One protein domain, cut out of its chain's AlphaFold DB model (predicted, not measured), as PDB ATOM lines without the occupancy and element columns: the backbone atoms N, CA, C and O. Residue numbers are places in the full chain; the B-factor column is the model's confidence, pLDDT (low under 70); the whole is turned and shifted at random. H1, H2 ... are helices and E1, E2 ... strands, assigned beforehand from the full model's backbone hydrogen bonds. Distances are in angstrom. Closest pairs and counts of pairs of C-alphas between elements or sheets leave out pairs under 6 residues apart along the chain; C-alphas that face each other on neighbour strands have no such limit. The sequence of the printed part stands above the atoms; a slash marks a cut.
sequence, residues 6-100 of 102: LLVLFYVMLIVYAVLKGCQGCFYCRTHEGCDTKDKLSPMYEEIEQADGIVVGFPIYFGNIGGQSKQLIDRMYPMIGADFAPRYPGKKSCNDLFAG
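This is residues 6 to 100 of the 102 residues of the protein "Flavodoxin family protein" of Caproiciproducens sp. NJN-50 (UniProt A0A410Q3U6). A ribbon of two parallel strands, E1 and E2, runs along one side of the domain, with H1 and H3 packed on E1 and E2 on the far side of E1 from these helices; H2 sits near the beginning of E1. Two long stretches without a named element fill much of the rest: residues 18 to 42 lie on the side away from the ribbon, and residues 76 to 91 lead round to the end where both strands begin. The printed part has 95 residues, with three named helices and two named strands in the order H1, H2, E1, H3, E2, and the sheet's order is E1, E2. The class is mixed, helices and strands, though under half of the residues are in named elements. The whole is compact, with a radius of gyration of the C-alphas of 13.1 A and spans of 37 by 27 by 21 A.

H1 is residues 9 to 17, 13.2 A long, from C-alpha 9 at (-51.971, 33.353, 28.842). H2 is residues 43 to 50, 11.1 A long. E1, residues 53 to 61, is 25.9 A long and begins at C-alpha 53 at (-57.204, 36.040, 16.711). H3 is residues 67 to 75, 12.4 A long. E2, residues 92 to 98, is 19.2 A long and ends at C-alpha 98 at (-59.998, 36.085, 35.335).

E1 and E2 are parallel neighbours, with 18 degrees between their directions; N 54 and O 92 are 2.8 A apart and N 96 and O 56 are 2.9 A apart, both within hydrogen-bond range. E1, H3 and E2 form a strand-helix-strand unit, two parallel neighbour strands with a helix between them in the chain, and its crossover is right-handed. The closest C-alphas of E1 and H3 are those of Phe 58 and Ser 69, 6.3 A apart. The closest of H1 and E1 are those of Leu 9 and Gly 57, 5.9 A apart. H1 and H3 touch at the C-alphas of Ile 15 and Gln 68, 6.2 A apart, with a steep tilt of 53 degrees, opposite ways. H2 touches no helix; it is only just apart from H1, at 8.4 A. The closest C-alphas of H2 and E1 are those of Ile 48 and Ile 54, 7.0 A apart. Residues 6 to 7 pair in parallel with residues 54 to 55 of E1. In H2 and H3 every O i to N i+4 pair is within hydrogen-bond range, and in H1 4 of 5 are.

The C-alphas farthest apart, those of Thr 31 and Gly 100, are 38.4 A apart. The printed part has no cut. The links H1 to H2, with 25 residues, and H3 to E2, with 16, are long; H2 to E1 and E1 to H3 are tight. Mean pLDDT of the printed part is 81.3, and residues 7 to 18 and 94 to 100 are under 70.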
ATOM      1  N   LEU A   6     -53.944  32.833  18.927       76.94
ATOM      2  CA  LEU A   6     -52.918  33.149  19.912       76.94
ATOM      3  C   LEU A   6     -53.563  33.365  21.280       76.94
ATOM      4  O   LEU A   6     -54.412  34.238  21.464       76.94
ATOM      5  N   LEU A   7     -53.127  32.575  22.253       69.94
ATOM      6  CA  LEU A   7     -53.553  32.684  23.637       69.94
ATOM      7  C   LEU A   7     -52.437  33.342  24.449       69.94
ATOM      8  O   LEU A   7     -51.411  32.724  24.729       69.94
ATOM      9  N   VAL A   8     -52.642  34.588  24.869       66.00
ATOM     10  CA  VAL A   8     -51.617  35.394  25.562       66.00
ATOM     11  C   VAL A   8     -51.472  34.995  27.048       66.00
ATOM     12  O   VAL A   8     -50.725  35.608  27.803       66.00
ATOM     13  N   LEU A   9     -52.118  33.906  27.486       61.53
ATOM     14  CA  LEU A   9     -51.971  33.353  28.842       61.53
ATOM     15  C   LEU A   9     -50.524  32.942  29.170       61.53
ATOM     16  O   LEU A   9     -50.099  33.097  30.314       61.53
ATOM     17  N   PHE A  10     -49.743  32.485  28.183       59.12
ATOM     18  CA  PHE A  10     -48.324  32.152  28.387       59.12
ATOM     19  C   PHE A  10     -47.504  33.365  28.839       59.12
ATOM     20  O   PHE A  10     -46.708  33.269  29.775       59.12
ATOM     21  N   TYR A  11     -47.750  34.527  28.233       63.56
ATOM     22  CA  TYR A  11     -47.091  35.770  28.622       63.56
ATOM     23  C   TYR A  11     -47.568  36.253  29.991       63.56
ATOM     24  O   TYR A  11     -46.769  36.809  30.733       63.56
ATOM     25  N   VAL A  12     -48.814  35.975  30.380       62.31
ATOM     26  CA  VAL A  12     -49.364  36.310  31.708       62.31
ATOM     27  C   VAL A  12     -48.712  35.500  32.824       62.31
ATOM     28  O   VAL A  12     -48.399  36.058  33.873       62.31
ATOM     29  N   MET A  13     -48.406  34.223  32.596       59.00
ATOM     30  CA  MET A  13     -47.579  33.468  33.546       59.00
ATOM     31  C   MET A  13     -46.148  34.012  33.596       59.00
ATOM     32  O   MET A  13     -45.577  34.132  34.676       59.00
ATOM     33  N   LEU A  14     -45.581  34.414  32.454       60.16
ATOM     34  CA  LEU A  14     -44.257  35.039  32.397       60.16
ATOM     35  C   LEU A  14     -44.209  36.387  33.146       60.16
ATOM     36  O   LEU A  14     -43.221  36.678  33.815       60.16
ATOM     37  N   ILE A  15     -45.281  37.182  33.051       62.69
ATOM     38  CA  ILE A  15     -45.467  38.481  33.711       62.69
ATOM     39  C   ILE A  15     -45.329  38.348  35.235       62.69
ATOM     40  O   ILE A  15     -44.682  39.187  35.855       62.69
ATOM     41  N   VAL A  16     -45.895  37.294  35.838       60.81
ATOM     42  CA  VAL A  16     -45.844  37.082  37.298       60.81
ATOM     43  C   VAL A  16     -44.404  36.900  37.790       60.81
ATOM     44  O   VAL A  16     -44.055  37.383  38.867       60.81
ATOM     45  N   TYR A  17     -43.552  36.251  36.993       62.50
ATOM     46  CA  TYR A  17     -42.181  35.900  37.381       62.50
ATOM     47  C   TYR A  17     -41.099  36.838  36.825       62.50
ATOM     48  O   TYR A  17     -39.927  36.680  37.169       62.50
ATOM     49  N   ALA A  18     -41.443  37.803  35.968       67.06
ATOM     50  CA  ALA A  18     -40.469  38.674  35.313       67.06
ATOM     51  C   ALA A  18     -40.800  40.161  35.483       67.06
ATOM     52  O   ALA A  18     -41.934  40.598  35.312       67.06
ATOM     53  N   VAL A  19     -39.770  40.968  35.748       70.81
ATOM     54  CA  VAL A  19     -39.875  42.430  35.674       70.81
ATOM     55  C   VAL A  19     -39.956  42.831  34.204       70.81
ATOM     56  O   VAL A  19     -39.002  42.635  33.446       70.81
ATOM     57  N   LEU A  20     -41.097  43.384  33.802       78.25
ATOM     58  CA  LEU A  20     -41.331  43.882  32.453       78.25
ATOM     59  C   LEU A  20     -41.108  45.389  32.388       78.25
ATOM     60  O   LEU A  20     -41.337  46.125  33.351       78.25
ATOM     61  N   LYS A  21     -40.658  45.856  31.226       86.38
ATOM     62  CA  LYS A  21     -40.604  47.285  30.936       86.38
ATOM     63  C   LYS A  21     -41.942  47.682  30.328       86.38
ATOM     64  O   LYS A  21     -42.330  47.165  29.286       86.38
ATOM     65  N   GLY A  22     -42.650  48.597  30.988       88.88
ATOM     66  CA  GLY A  22     -43.857  49.201  30.427       88.88
ATOM     67  C   GLY A  22     -43.553  50.012  29.165       88.88
ATOM     68  O   GLY A  22     -42.394  50.296  28.847       88.88
ATOM     69  N   CYS A  23     -44.598  50.410  28.440       91.50
ATOM     70  CA  CYS A  23     -44.443  51.346  27.329       91.50
ATOM     71  C   CYS A  23     -43.813  52.658  27.825       91.50
ATOM     72  O   CYS A  23     -44.273  53.233  28.805       91.50
ATOM     73  N   GLN A  24     -42.774  53.133  27.135       93.19
ATOM     74  CA  GLN A  24     -42.082  54.384  27.477       93.19
ATOM     75  C   GLN A  24     -42.732  55.623  26.842       93.19
ATOM     76  O   GLN A  24     -42.231  56.728  27.003       93.19
ATOM     77  N   GLY A  25     -43.807  55.454  26.060       93.25
ATOM     78  CA  GLY A  25     -44.444  56.569  25.353       93.25
ATOM     79  C   GLY A  25     -43.535  57.240  24.317       93.25
ATOM     80  O   GLY A  25     -43.731  58.404  24.002       93.25
ATOM     81  N   CYS A  26     -42.537  56.528  23.777       94.31
ATOM     82  CA  CYS A  26     -41.567  57.097  22.834       94.31
ATOM     83  C   CYS A  26     -42.105  57.274  21.404       94.31
ATOM     84  O   CYS A  26     -41.419  57.832  20.557       94.31
ATOM     85  N   PHE A  27     -43.301  56.751  21.110       93.06
ATOM     86  CA  PHE A  27     -43.953  56.798  19.794       93.06
ATOM     87  C   PHE A  27     -43.164  56.196  18.617       93.06
ATOM     88  O   PHE A  27     -43.610  56.318  17.481       93.06
ATOM     89  N   TYR A  28     -42.083  55.447  18.858       93.75
ATOM     90  CA  TYR A  28     -41.357  54.712  17.810       93.75
ATOM     91  C   TYR A  28     -42.287  53.848  16.942       93.75
ATOM     92  O   TYR A  28     -42.216  53.854  15.715       93.75
ATOM     93  N   CYS A  29     -43.244  53.180  17.592       91.94
ATOM     94  CA  CYS A  29     -44.255  52.354  16.937       91.94
ATOM     95  C   CYS A  29     -45.185  53.117  15.982       91.94
ATOM     96  O   CYS A  29     -45.971  52.487  15.287       91.94
ATOM     97  N   ARG A  30     -45.163  54.454  15.938       91.69
ATOM     98  CA  ARG A  30     -45.985  55.233  14.997       91.69
ATOM     99  C   ARG A  30     -45.381  55.297  13.601       91.69
ATOM    100  O   ARG A  30     -46.126  55.461  12.644       91.69
ATOM    101  N   THR A  31     -44.066  55.146  13.496       91.00
ATOM    102  CA  THR A  31     -43.330  55.175  12.224       91.00
ATOM    103  C   THR A  31     -42.687  53.834  11.876       91.00
ATOM    104  O   THR A  31     -42.241  53.658  10.749       91.00
ATOM    105  N   HIS A  32     -42.667  52.887  12.818       90.81
ATOM    106  CA  HIS A  32     -42.071  51.563  12.660       90.81
ATOM    107  C   HIS A  32     -43.025  50.457  13.122       90.81
ATOM    108  O   HIS A  32     -43.974  50.684  13.882       90.81
ATOM    109  N   GLU A  33     -42.744  49.232  12.692       87.38
ATOM    110  CA  GLU A  33     -43.399  48.030  13.198       87.38
ATOM    111  C   GLU A  33     -42.823  47.595  14.550       87.38
ATOM    112  O   GLU A  33     -41.631  47.727  14.822       87.38
ATOM    113  N   GLY A  34     -43.700  47.116  15.437       89.38
ATOM    114  CA  GLY A  34     -43.321  46.692  16.783       89.38
ATOM    115  C   GLY A  34     -42.931  47.844  17.716       89.38
ATOM    116  O   GLY A  34     -43.491  48.942  17.675       89.38
ATOM    117  N   CYS A  35     -42.001  47.576  18.633       92.56
ATOM    118  CA  CYS A  35     -41.548  48.539  19.630       92.56
ATOM    119  C   CYS A  35     -40.022  48.564  19.736       92.56
ATOM    120  O   CYS A  35     -39.377  47.525  19.653       92.56
ATOM    121  N   ASP A  36     -39.472  49.744  20.020       94.19
ATOM    122  CA  ASP A  36     -38.040  49.955  20.259       94.19
ATOM    123  C   ASP A  36     -37.532  49.263  21.536       94.19
ATOM    124  O   ASP A  36     -36.373  48.870  21.649       94.19
ATOM    125  N   THR A  37     -38.417  49.052  22.517       91.75
ATOM    126  CA  THR A  37     -38.071  48.293  23.724       91.75
ATOM    127  C   THR A  37     -37.939  46.810  23.388       91.75
ATOM    128  O   THR A  37     -38.942  46.113  23.220       91.75
ATOM    129  N   LYS A  38     -36.690  46.336  23.333       88.94
ATOM    130  CA  LYS A  38     -36.336  44.926  23.137       88.94
ATOM    131  C   LYS A  38     -36.265  44.208  24.483       88.94
ATOM    132  O   LYS A  38     -35.313  44.369  25.245       88.94
ATOM    133  N   ASP A  39     -37.298  43.439  24.784       87.00
ATOM    134  CA  ASP A  39     -37.420  42.618  25.988       87.00
ATOM    135  C   ASP A  39     -38.064  41.259  25.667       87.00
ATOM    136  O   ASP A  39     -38.253  40.897  24.504       87.00
ATOM    137  N   LYS A  40     -38.409  40.488  26.704       83.44
ATOM    138  CA  LYS A  40     -39.053  39.176  26.553       83.44
ATOM    139  C   LYS A  40     -40.436  39.237  25.886       83.44
ATOM    140  O   LYS A  40     -40.938  38.189  25.501       83.44
ATOM    141  N   LEU A  41     -41.042  40.421  25.738       84.12
ATOM    142  CA  LEU A  41     -42.305  40.601  25.017       84.12
ATOM    143  C   LEU A  41     -42.098  40.843  23.521       84.12
ATOM    144  O   LEU A  41     -43.071  40.850  22.783       84.12
ATOM    145  N   SER A  42     -40.865  41.043  23.052       87.38
ATOM    146  CA  SER A  42     -40.606  41.314  21.628       87.38
ATOM    147  C   SER A  42     -41.168  40.241  20.677       87.38
ATOM    148  O   SER A  42     -41.767  40.633  19.676       87.38
ATOM    149  N   PRO A  43     -41.065  38.925  20.970       87.75
ATOM    150  CA  PRO A  43     -41.618  37.882  20.094       87.75
ATOM    151  C   PRO A  43     -43.147  37.937  19.949       87.75
ATOM    152  O   PRO A  43     -43.688  37.553  18.916       87.75
ATOM    153  N   MET A  44     -43.845  38.499  20.944       87.25
ATOM    154  CA  MET A  44     -45.304  38.641  20.948       87.25
ATOM    155  C   MET A  44     -45.824  39.360  19.696       87.25
ATOM    156  O   MET A  44     -46.913  39.050  19.224       87.25
ATOM    157  N   TYR A  45     -45.084  40.333  19.158       88.50
ATOM    158  CA  TYR A  45     -45.547  41.115  18.008       88.50
ATOM    159  C   TYR A  45     -45.688  40.278  16.741       88.50
ATOM    160  O   TYR A  45     -46.704  40.386  16.055       88.50
ATOM    161  N   GLU A  46     -44.703  39.423  16.476       89.25
ATOM    162  CA  GLU A  46     -44.717  38.504  15.341       89.25
ATOM    163  C   GLU A  46     -45.785  37.419  15.541       89.25
ATOM    164  O   GLU A  46     -46.548  37.103  14.629       89.25
ATOM    165  N   GLU A  47     -45.925  36.900  16.764       88.25
ATOM    166  CA  GLU A  47     -46.977  35.930  17.085       88.25
ATOM    167  C   GLU A  47     -48.384  36.509  16.854       88.25
ATOM    168  O   GLU A  47     -49.253  35.835  16.296       88.25
ATOM    169  N   ILE A  48     -48.616  37.769  17.245       86.94
ATOM    170  CA  ILE A  48     -49.888  38.467  17.013       86.94
ATOM    171  C   ILE A  48     -50.138  38.657  15.513       86.94
ATOM    172  O   ILE A  48     -51.254  38.430  15.030       86.94
ATOM    173  N   GLU A  49     -49.113  39.057  14.763       88.00
ATOM    174  CA  GLU A  49     -49.195  39.220  13.313       88.00
ATOM    175  C   GLU A  49     -49.563  37.908  12.606       88.00
ATOM    176  O   GLU A  49     -50.371  37.909  11.677       88.00
ATOM    177  N   GLN A  50     -49.065  36.770  13.082       89.25
ATOM    178  CA  GLN A  50     -49.351  35.463  12.484       89.25
ATOM    179  C   GLN A  50     -50.681  34.836  12.943       89.25
ATOM    180  O   GLN A  50     -51.130  33.849  12.354       89.25
ATOM    181  N   ALA A  51     -51.318  35.379  13.984       88.12
ATOM    182  CA  ALA A  51     -52.535  34.819  14.569       88.12
ATOM    183  C   ALA A  51     -53.825  35.350  13.926       88.12
ATOM    184  O   ALA A  51     -53.990  36.549  13.734       88.12
ATOM    185  N   ASP A  52     -54.810  34.493  13.680       87.81
ATOM    186  CA  ASP A  52     -56.149  34.895  13.218       87.81
ATOM    187  C   ASP A  52     -56.961  35.608  14.315       87.81
ATOM    188  O   ASP A  52     -57.906  36.359  14.048       87.81
ATOM    189  N   GLY A  53     -56.604  35.368  15.574       85.00
ATOM    190  CA  GLY A  53     -57.204  36.040  16.711       85.00
ATOM    191  C   GLY A  53     -56.382  35.905  17.981       85.00
ATOM    192  O   GLY A  53     -55.506  35.049  18.078       85.00
ATOM    193  N   ILE A  54     -56.683  36.769  18.943       84.06
ATOM    194  CA  ILE A  54     -55.965  36.921  20.202       84.06
ATOM    195  C   ILE A  54     -56.969  36.782  21.342       84.06
ATOM    196  O   ILE A  54     -57.998  37.457  21.348       84.06
ATOM    197  N   VAL A  55     -56.658  35.937  22.319       82.88
ATOM    198  CA  VAL A  55     -57.383  35.875  23.592       82.88
ATOM    199  C   VAL A  55     -56.417  36.252  24.706       82.88
ATOM    200  O   VAL A  55     -55.362  35.626  24.858       82.88
ATOM    201  N   VAL A  56     -56.763  37.284  25.474       78.69
ATOM    202  CA  VAL A  56     -55.940  37.785  26.578       78.69
ATOM    203  C   VAL A  56     -56.701  37.652  27.887       78.69
ATOM    204  O   VAL A  56     -57.843  38.087  27.991       78.69
ATOM    205  N   GLY A  57     -56.043  37.051  28.874       79.25
ATOM    206  CA  GLY A  57     -56.568  36.817  30.210       79.25
ATOM    207  C   GLY A  57     -55.771  37.559  31.264       79.25
ATOM    208  O   GLY A  57     -54.554  37.421  31.275       79.25
ATOM    209  N   PHE A  58     -56.408  38.274  32.188       79.62
ATOM    210  CA  PHE A  58     -55.679  38.927  33.285       79.62
ATOM    211  C   PHE A  58     -56.200  38.502  34.654       79.62
ATOM    212  O   PHE A  58     -57.417  38.462  34.829       79.62
ATOM    213  N   PRO A  59     -55.322  38.247  35.644       76.75
ATOM    214  CA  PRO A  59     -55.769  38.108  37.020       76.75
ATOM    215  C   PRO A  59     -56.331  39.442  37.527       76.75
ATOM    216  O   PRO A  59     -55.735  40.503  37.303       76.75
ATOM    217  N   ILE A  60     -57.461  39.378  38.233       80.31
ATOM    218  CA  ILE A  60     -58.008  40.522  38.968       80.31
ATOM    219  C   ILE A  60     -57.289  40.639  40.313       80.31
ATOM    220  O   ILE A  60     -57.352  39.732  41.140       80.31
ATOM    221  N   TYR A  61     -56.658  41.785  40.545       78.12
ATOM    222  CA  TYR A  61     -56.067  42.176  41.818       78.12
ATOM    223  C   TYR A  61     -56.702  43.485  42.288       78.12
ATOM    224  O   TYR A  61     -56.731  44.469  41.549       78.12
ATOM    225  N   PHE A  62     -57.240  43.492  43.509       86.38
ATOM    226  CA  PHE A  62     -57.904  44.661  44.102       86.38
ATOM    227  C   PHE A  62     -58.981  45.298  43.193       86.38
ATOM    228  O   PHE A  62     -59.068  46.513  43.039       86.38
ATOM    229  N   GLY A  63     -59.792  44.454  42.544       85.44
ATOM    230  CA  GLY A  63     -60.886  44.890  41.667       85.44
ATOM    231  C   GLY A  63     -60.452  45.425  40.298       85.44
ATOM    232  O   GLY A  63     -61.292  45.929  39.559       85.44
ATOM    233  N   ASN A  64     -59.171  45.319  39.937       84.19
ATOM    234  CA  ASN A  64     -58.660  45.775  38.645       84.19
ATOM    235  C   ASN A  64     -57.635  44.785  38.069       84.19
ATOM    236  O   ASN A  64     -57.273  43.797  38.704       84.19
ATOM    237  N   ILE A  65     -57.150  45.039  36.857       84.19
ATOM    238  CA  ILE A  65     -55.976  44.343  36.335       84.19
ATOM    239  C   ILE A  65     -54.743  44.692  37.178       84.19
ATOM    240  O   ILE A  65     -54.560  45.835  37.603       84.19
ATOM    241  N   GLY A  66     -53.862  43.717  37.395       82.88
ATOM    242  CA  GLY A  66     -52.574  43.984  38.038       82.88
ATOM    243  C   GLY A  66     -51.717  44.975  37.234       82.88
ATOM    244  O   GLY A  66     -51.795  45.024  36.006       82.88
ATOM    245  N   GLY A  67     -50.843  45.739  37.900       84.56
ATOM    246  CA  GLY A  67     -49.937  46.686  37.219       84.56
ATOM    247  C   GLY A  67     -49.023  46.006  36.189       84.56
ATOM    248  O   GLY A  67     -48.753  46.533  35.117       84.56
ATOM    249  N   GLN A  68     -48.639  44.772  36.484       83.00
ATOM    250  CA  GLN A  68     -47.951  43.845  35.596       83.00
ATOM    251  C   GLN A  68     -48.750  43.546  34.305       83.00
ATOM    252  O   GLN A  68     -48.232  43.673  33.197       83.00
ATOM    253  N   SER A  69     -50.045  43.241  34.431       84.25
ATOM    254  CA  SER A  69     -50.967  43.081  33.296       84.25
ATOM    255  C   SER A  69     -51.116  44.374  32.493       84.25
ATOM    256  O   SER A  69     -51.123  44.353  31.264       84.25
ATOM    257  N   LYS A  70     -51.184  45.520  33.180       86.19
ATOM    258  CA  LYS A  70     -51.256  46.836  32.537       86.19
ATOM    259  C   LYS A  70     -50.016  47.131  31.693       86.19
ATOM    260  O   LYS A  70     -50.162  47.656  30.595       86.19
ATOM    261  N   GLN A  71     -48.824  46.739  32.146       87.81
ATOM    262  CA  GLN A  71     -47.602  46.875  31.346       87.81
ATOM    263  C   GLN A  71     -47.704  46.105  30.027       87.81
ATOM    264  O   GLN A  71     -47.352  46.659  28.991       87.81
ATOM    265  N   LEU A  72     -48.236  44.878  30.030       85.94
ATOM    266  CA  LEU A  72     -48.467  44.129  28.791       85.94
ATOM    267  C   LEU A  72     -49.464  44.842  27.871       85.94
ATOM    268  O   LEU A  72     -49.170  45.012  26.690       85.94
ATOM    269  N   ILE A  73     -50.597  45.313  28.407       86.81
ATOM    270  CA  ILE A  73     -51.589  46.085  27.632       86.81
ATOM    271  C   ILE A  73     -50.939  47.319  27.000       86.81
ATOM    272  O   ILE A  73     -51.113  47.572  25.811       86.81
ATOM    273  N   ASP A  74     -50.130  48.056  27.759       89.81
ATOM    274  CA  ASP A  74     -49.430  49.235  27.246       89.81
ATOM    275  C   ASP A  74     -48.426  48.872  26.152       89.81
ATOM    276  O   ASP A  74     -48.229  49.621  25.192       89.81
ATOM    277  N   ARG A  75     -47.813  47.690  26.245       89.00
ATOM    278  CA  ARG A  75     -46.915  47.152  25.220       89.00
ATOM    279  C   ARG A  75     -47.668  46.649  23.981       89.00
ATOM    280  O   ARG A  75     -47.009  46.418  22.970       89.00
ATOM    281  N   MET A  76     -49.003  46.575  23.987       88.38
ATOM    282  CA  MET A  76     -49.825  46.330  22.788       88.38
ATOM    283  C   MET A  76     -50.115  47.601  21.977       88.38
ATOM    284  O   MET A  76     -50.677  47.504  20.891       88.38
ATOM    285  N   TYR A  77     -49.688  48.786  22.430       90.56
ATOM    286  CA  TYR A  77     -49.855  50.038  21.678       90.56
ATOM    287  C   TYR A  77     -49.376  49.996  20.208       90.56
ATOM    288  O   TYR A  77     -50.061  50.565  19.357       90.56
ATOM    289  N   PRO A  78     -48.287  49.278  19.847       91.50
ATOM    290  CA  PRO A  78     -47.891  49.101  18.448       91.50
ATOM    291  C   PRO A  78     -48.924  48.397  17.564       91.50
ATOM    292  O   PRO A  78     -48.820  48.474  16.348       91.50
ATOM    293  N   MET A  79     -49.926  47.721  18.133       88.88
ATOM    294  CA  MET A  79     -51.008  47.085  17.368       88.88
ATOM    295  C   MET A  79     -52.005  48.102  16.801       88.88
ATOM    296  O   MET A  79     -52.902  47.733  16.045       88.88
ATOM    297  N   ILE A  80     -51.839  49.383  17.140       88.56
ATOM    298  CA  ILE A  80     -52.644  50.495  16.650       88.56
ATOM    299  C   ILE A  80     -51.780  51.333  15.689       88.56
ATOM    300  O   ILE A  80     -50.632  51.691  15.984       88.56
ATOM    301  N   GLY A  81     -52.320  51.630  14.509       87.00
ATOM    302  CA  GLY A  81     -51.737  52.529  13.513       87.00
ATOM    303  C   GLY A  81     -51.684  53.982  13.993       87.00
ATOM    304  O   GLY A  81     -52.277  54.349  15.013       87.00
ATOM    305  N   ALA A  82     -50.928  54.825  13.287       86.25
ATOM    306  CA  ALA A  82     -50.830  56.257  13.592       86.25
ATOM    307  C   ALA A  82     -52.176  56.994  13.433       86.25
ATOM    308  O   ALA A  82     -52.419  57.993  14.102       86.25
ATOM    309  N   ASP A  83     -53.057  56.451  12.601       88.31
ATOM    310  CA  ASP A  83     -54.446  56.851  12.371       88.31
ATOM    311  C   ASP A  83     -55.429  56.311  13.424       88.31
ATOM    312  O   ASP A  83     -56.638  56.476  13.288       88.31
ATOM    313  N   PHE A  84     -54.923  55.657  14.473       83.56
ATOM    314  CA  PHE A  84     -55.707  54.950  15.486       83.56
ATOM    315  C   PHE A  84     -56.521  53.758  14.960       83.56
ATOM    316  O   PHE A  84     -57.290  53.166  15.723       83.56
ATOM    317  N   ALA A  85     -56.315  53.343  13.708       87.88
ATOM    318  CA  ALA A  85     -56.907  52.121  13.189       87.88
ATOM    319  C   ALA A  85     -56.149  50.883  13.705       87.88
ATOM    320  O   ALA A  85     -54.968  50.964  14.060       87.88
ATOM    321  N   PRO A  86     -56.788  49.704  13.754       87.75
ATOM    322  CA  PRO A  86     -56.076  48.458  14.007       87.75
ATOM    323  C   PRO A  86     -55.006  48.231  12.933       87.75
ATOM    324  O   PRO A  86     -55.317  48.233  11.744       87.75
ATOM    325  N   ARG A  87     -53.756  47.984  13.342       88.12
ATOM    326  CA  ARG A  87     -52.650  47.707  12.408       88.12
ATOM    327  C   ARG A  87     -52.889  46.448  11.585       88.12
ATOM    328  O   ARG A  87     -52.499  46.375  10.427       88.12
ATOM    329  N   TYR A  88     -53.550  45.472  12.195       87.50
ATOM    330  CA  TYR A  88     -53.901  44.218  11.556       87.50
ATOM    331  C   TYR A  88     -55.426  44.067  11.468       87.50
ATOM    332  O   TYR A  88     -56.045  43.481  12.366       87.50
ATOM    333  N   PRO A  89     -56.057  44.622  10.419       83.69
ATOM    334  CA  PRO A  89     -57.502  44.552  10.253       83.69
ATOM    335  C   PRO A  89     -57.967  43.101  10.064       83.69
ATOM    336  O   PRO A  89     -57.305  42.291   9.422       83.69
ATOM    337  N   GLY A  90     -59.125  42.765  10.636       82.00
ATOM    338  CA  GLY A  90     -59.742  41.439  10.507       82.00
ATOM    339  C   GLY A  90     -59.334  40.410  11.566       82.00
ATOM    340  O   GLY A  90     -59.977  39.361  11.654       82.00
ATOM    341  N   LYS A  91     -58.340  40.706  12.417       81.88
ATOM    342  CA  LYS A  91     -58.027  39.862  13.580       81.88
ATOM    343  C   LYS A  91     -59.118  39.983  14.642       81.88
ATOM    344  O   LYS A  91     -59.586  41.079  14.948       81.88
ATOM    345  N   LYS A  92     -59.518  38.853  15.225       77.50
ATOM    346  CA  LYS A  92     -60.491  38.825  16.332       77.50
ATOM    347  C   LYS A  92     -59.768  38.986  17.666       77.50
ATOM    348  O   LYS A  92     -58.799  38.277  17.904       77.50
ATOM    349  N   SER A  93     -60.245  39.854  18.553       76.75
ATOM    350  CA  SER A  93     -59.700  40.006  19.911       76.75
ATOM    351  C   SER A  93     -60.754  39.690  20.970       76.75
ATOM    352  O   SER A  93     -61.875  40.187  20.876       76.75
ATOM    353  N   CYS A  94     -60.390  38.899  21.979       56.91
ATOM    354  CA  CYS A  94     -61.176  38.673  23.191       56.91
ATOM    355  C   CYS A  94     -60.330  39.046  24.410       56.91
ATOM    356  O   CYS A  94     -59.209  38.554  24.561       56.91
ATOM    357  N   ASN A  95     -60.867  39.905  25.272       65.19
ATOM    358  CA  ASN A  95     -60.209  40.329  26.499       65.19
ATOM    359  C   ASN A  95     -61.059  39.852  27.672       65.19
ATOM    360  O   ASN A  95     -62.136  40.398  27.900       65.19
ATOM    361  N   ASP A  96     -60.552  38.871  28.412       59.59
ATOM    362  CA  ASP A  96     -61.227  38.303  29.570       59.59
ATOM    363  C   ASP A  96     -60.468  38.629  30.860       59.59
ATOM    364  O   ASP A  96     -59.238  38.566  30.953       59.59
ATOM    365  N   LEU A  97     -61.224  38.990  31.891       59.66
ATOM    366  CA  LEU A  97     -60.704  39.171  33.238       59.66
ATOM    367  C   LEU A  97     -60.969  37.892  34.023       59.66
ATOM    368  O   LEU A  97     -62.117  37.525  34.271       59.66
ATOM    369  N   PHE A  98     -59.902  37.222  34.440       60.88
ATOM    370  CA  PHE A  98     -59.998  36.085  35.335       60.88
ATOM    371  C   PHE A  98     -59.980  36.607  36.767       60.88
ATOM    372  O   PHE A  98     -58.934  36.969  37.313       60.88
ATOM    373  N   ALA A  99     -61.157  36.655  37.390       54.81
ATOM    374  CA  ALA A  99     -61.245  36.793  38.833       54.81
ATOM    375  C   ALA A  99     -60.552  35.577  39.456       54.81
ATOM    376  O   ALA A  99     -61.092  34.469  39.438       54.81
ATOM    377  N   GLY A 100     -59.336  35.770  39.968       48.88
ATOM    378  CA  GLY A 100     -58.744  34.791  40.862       48.88
ATOM    379  C   GLY A 100     -59.709  34.635  42.028       48.88
ATOM    380  O   GLY A 100     -59.998  35.614  42.715       48.88
TER     381      GLY A 100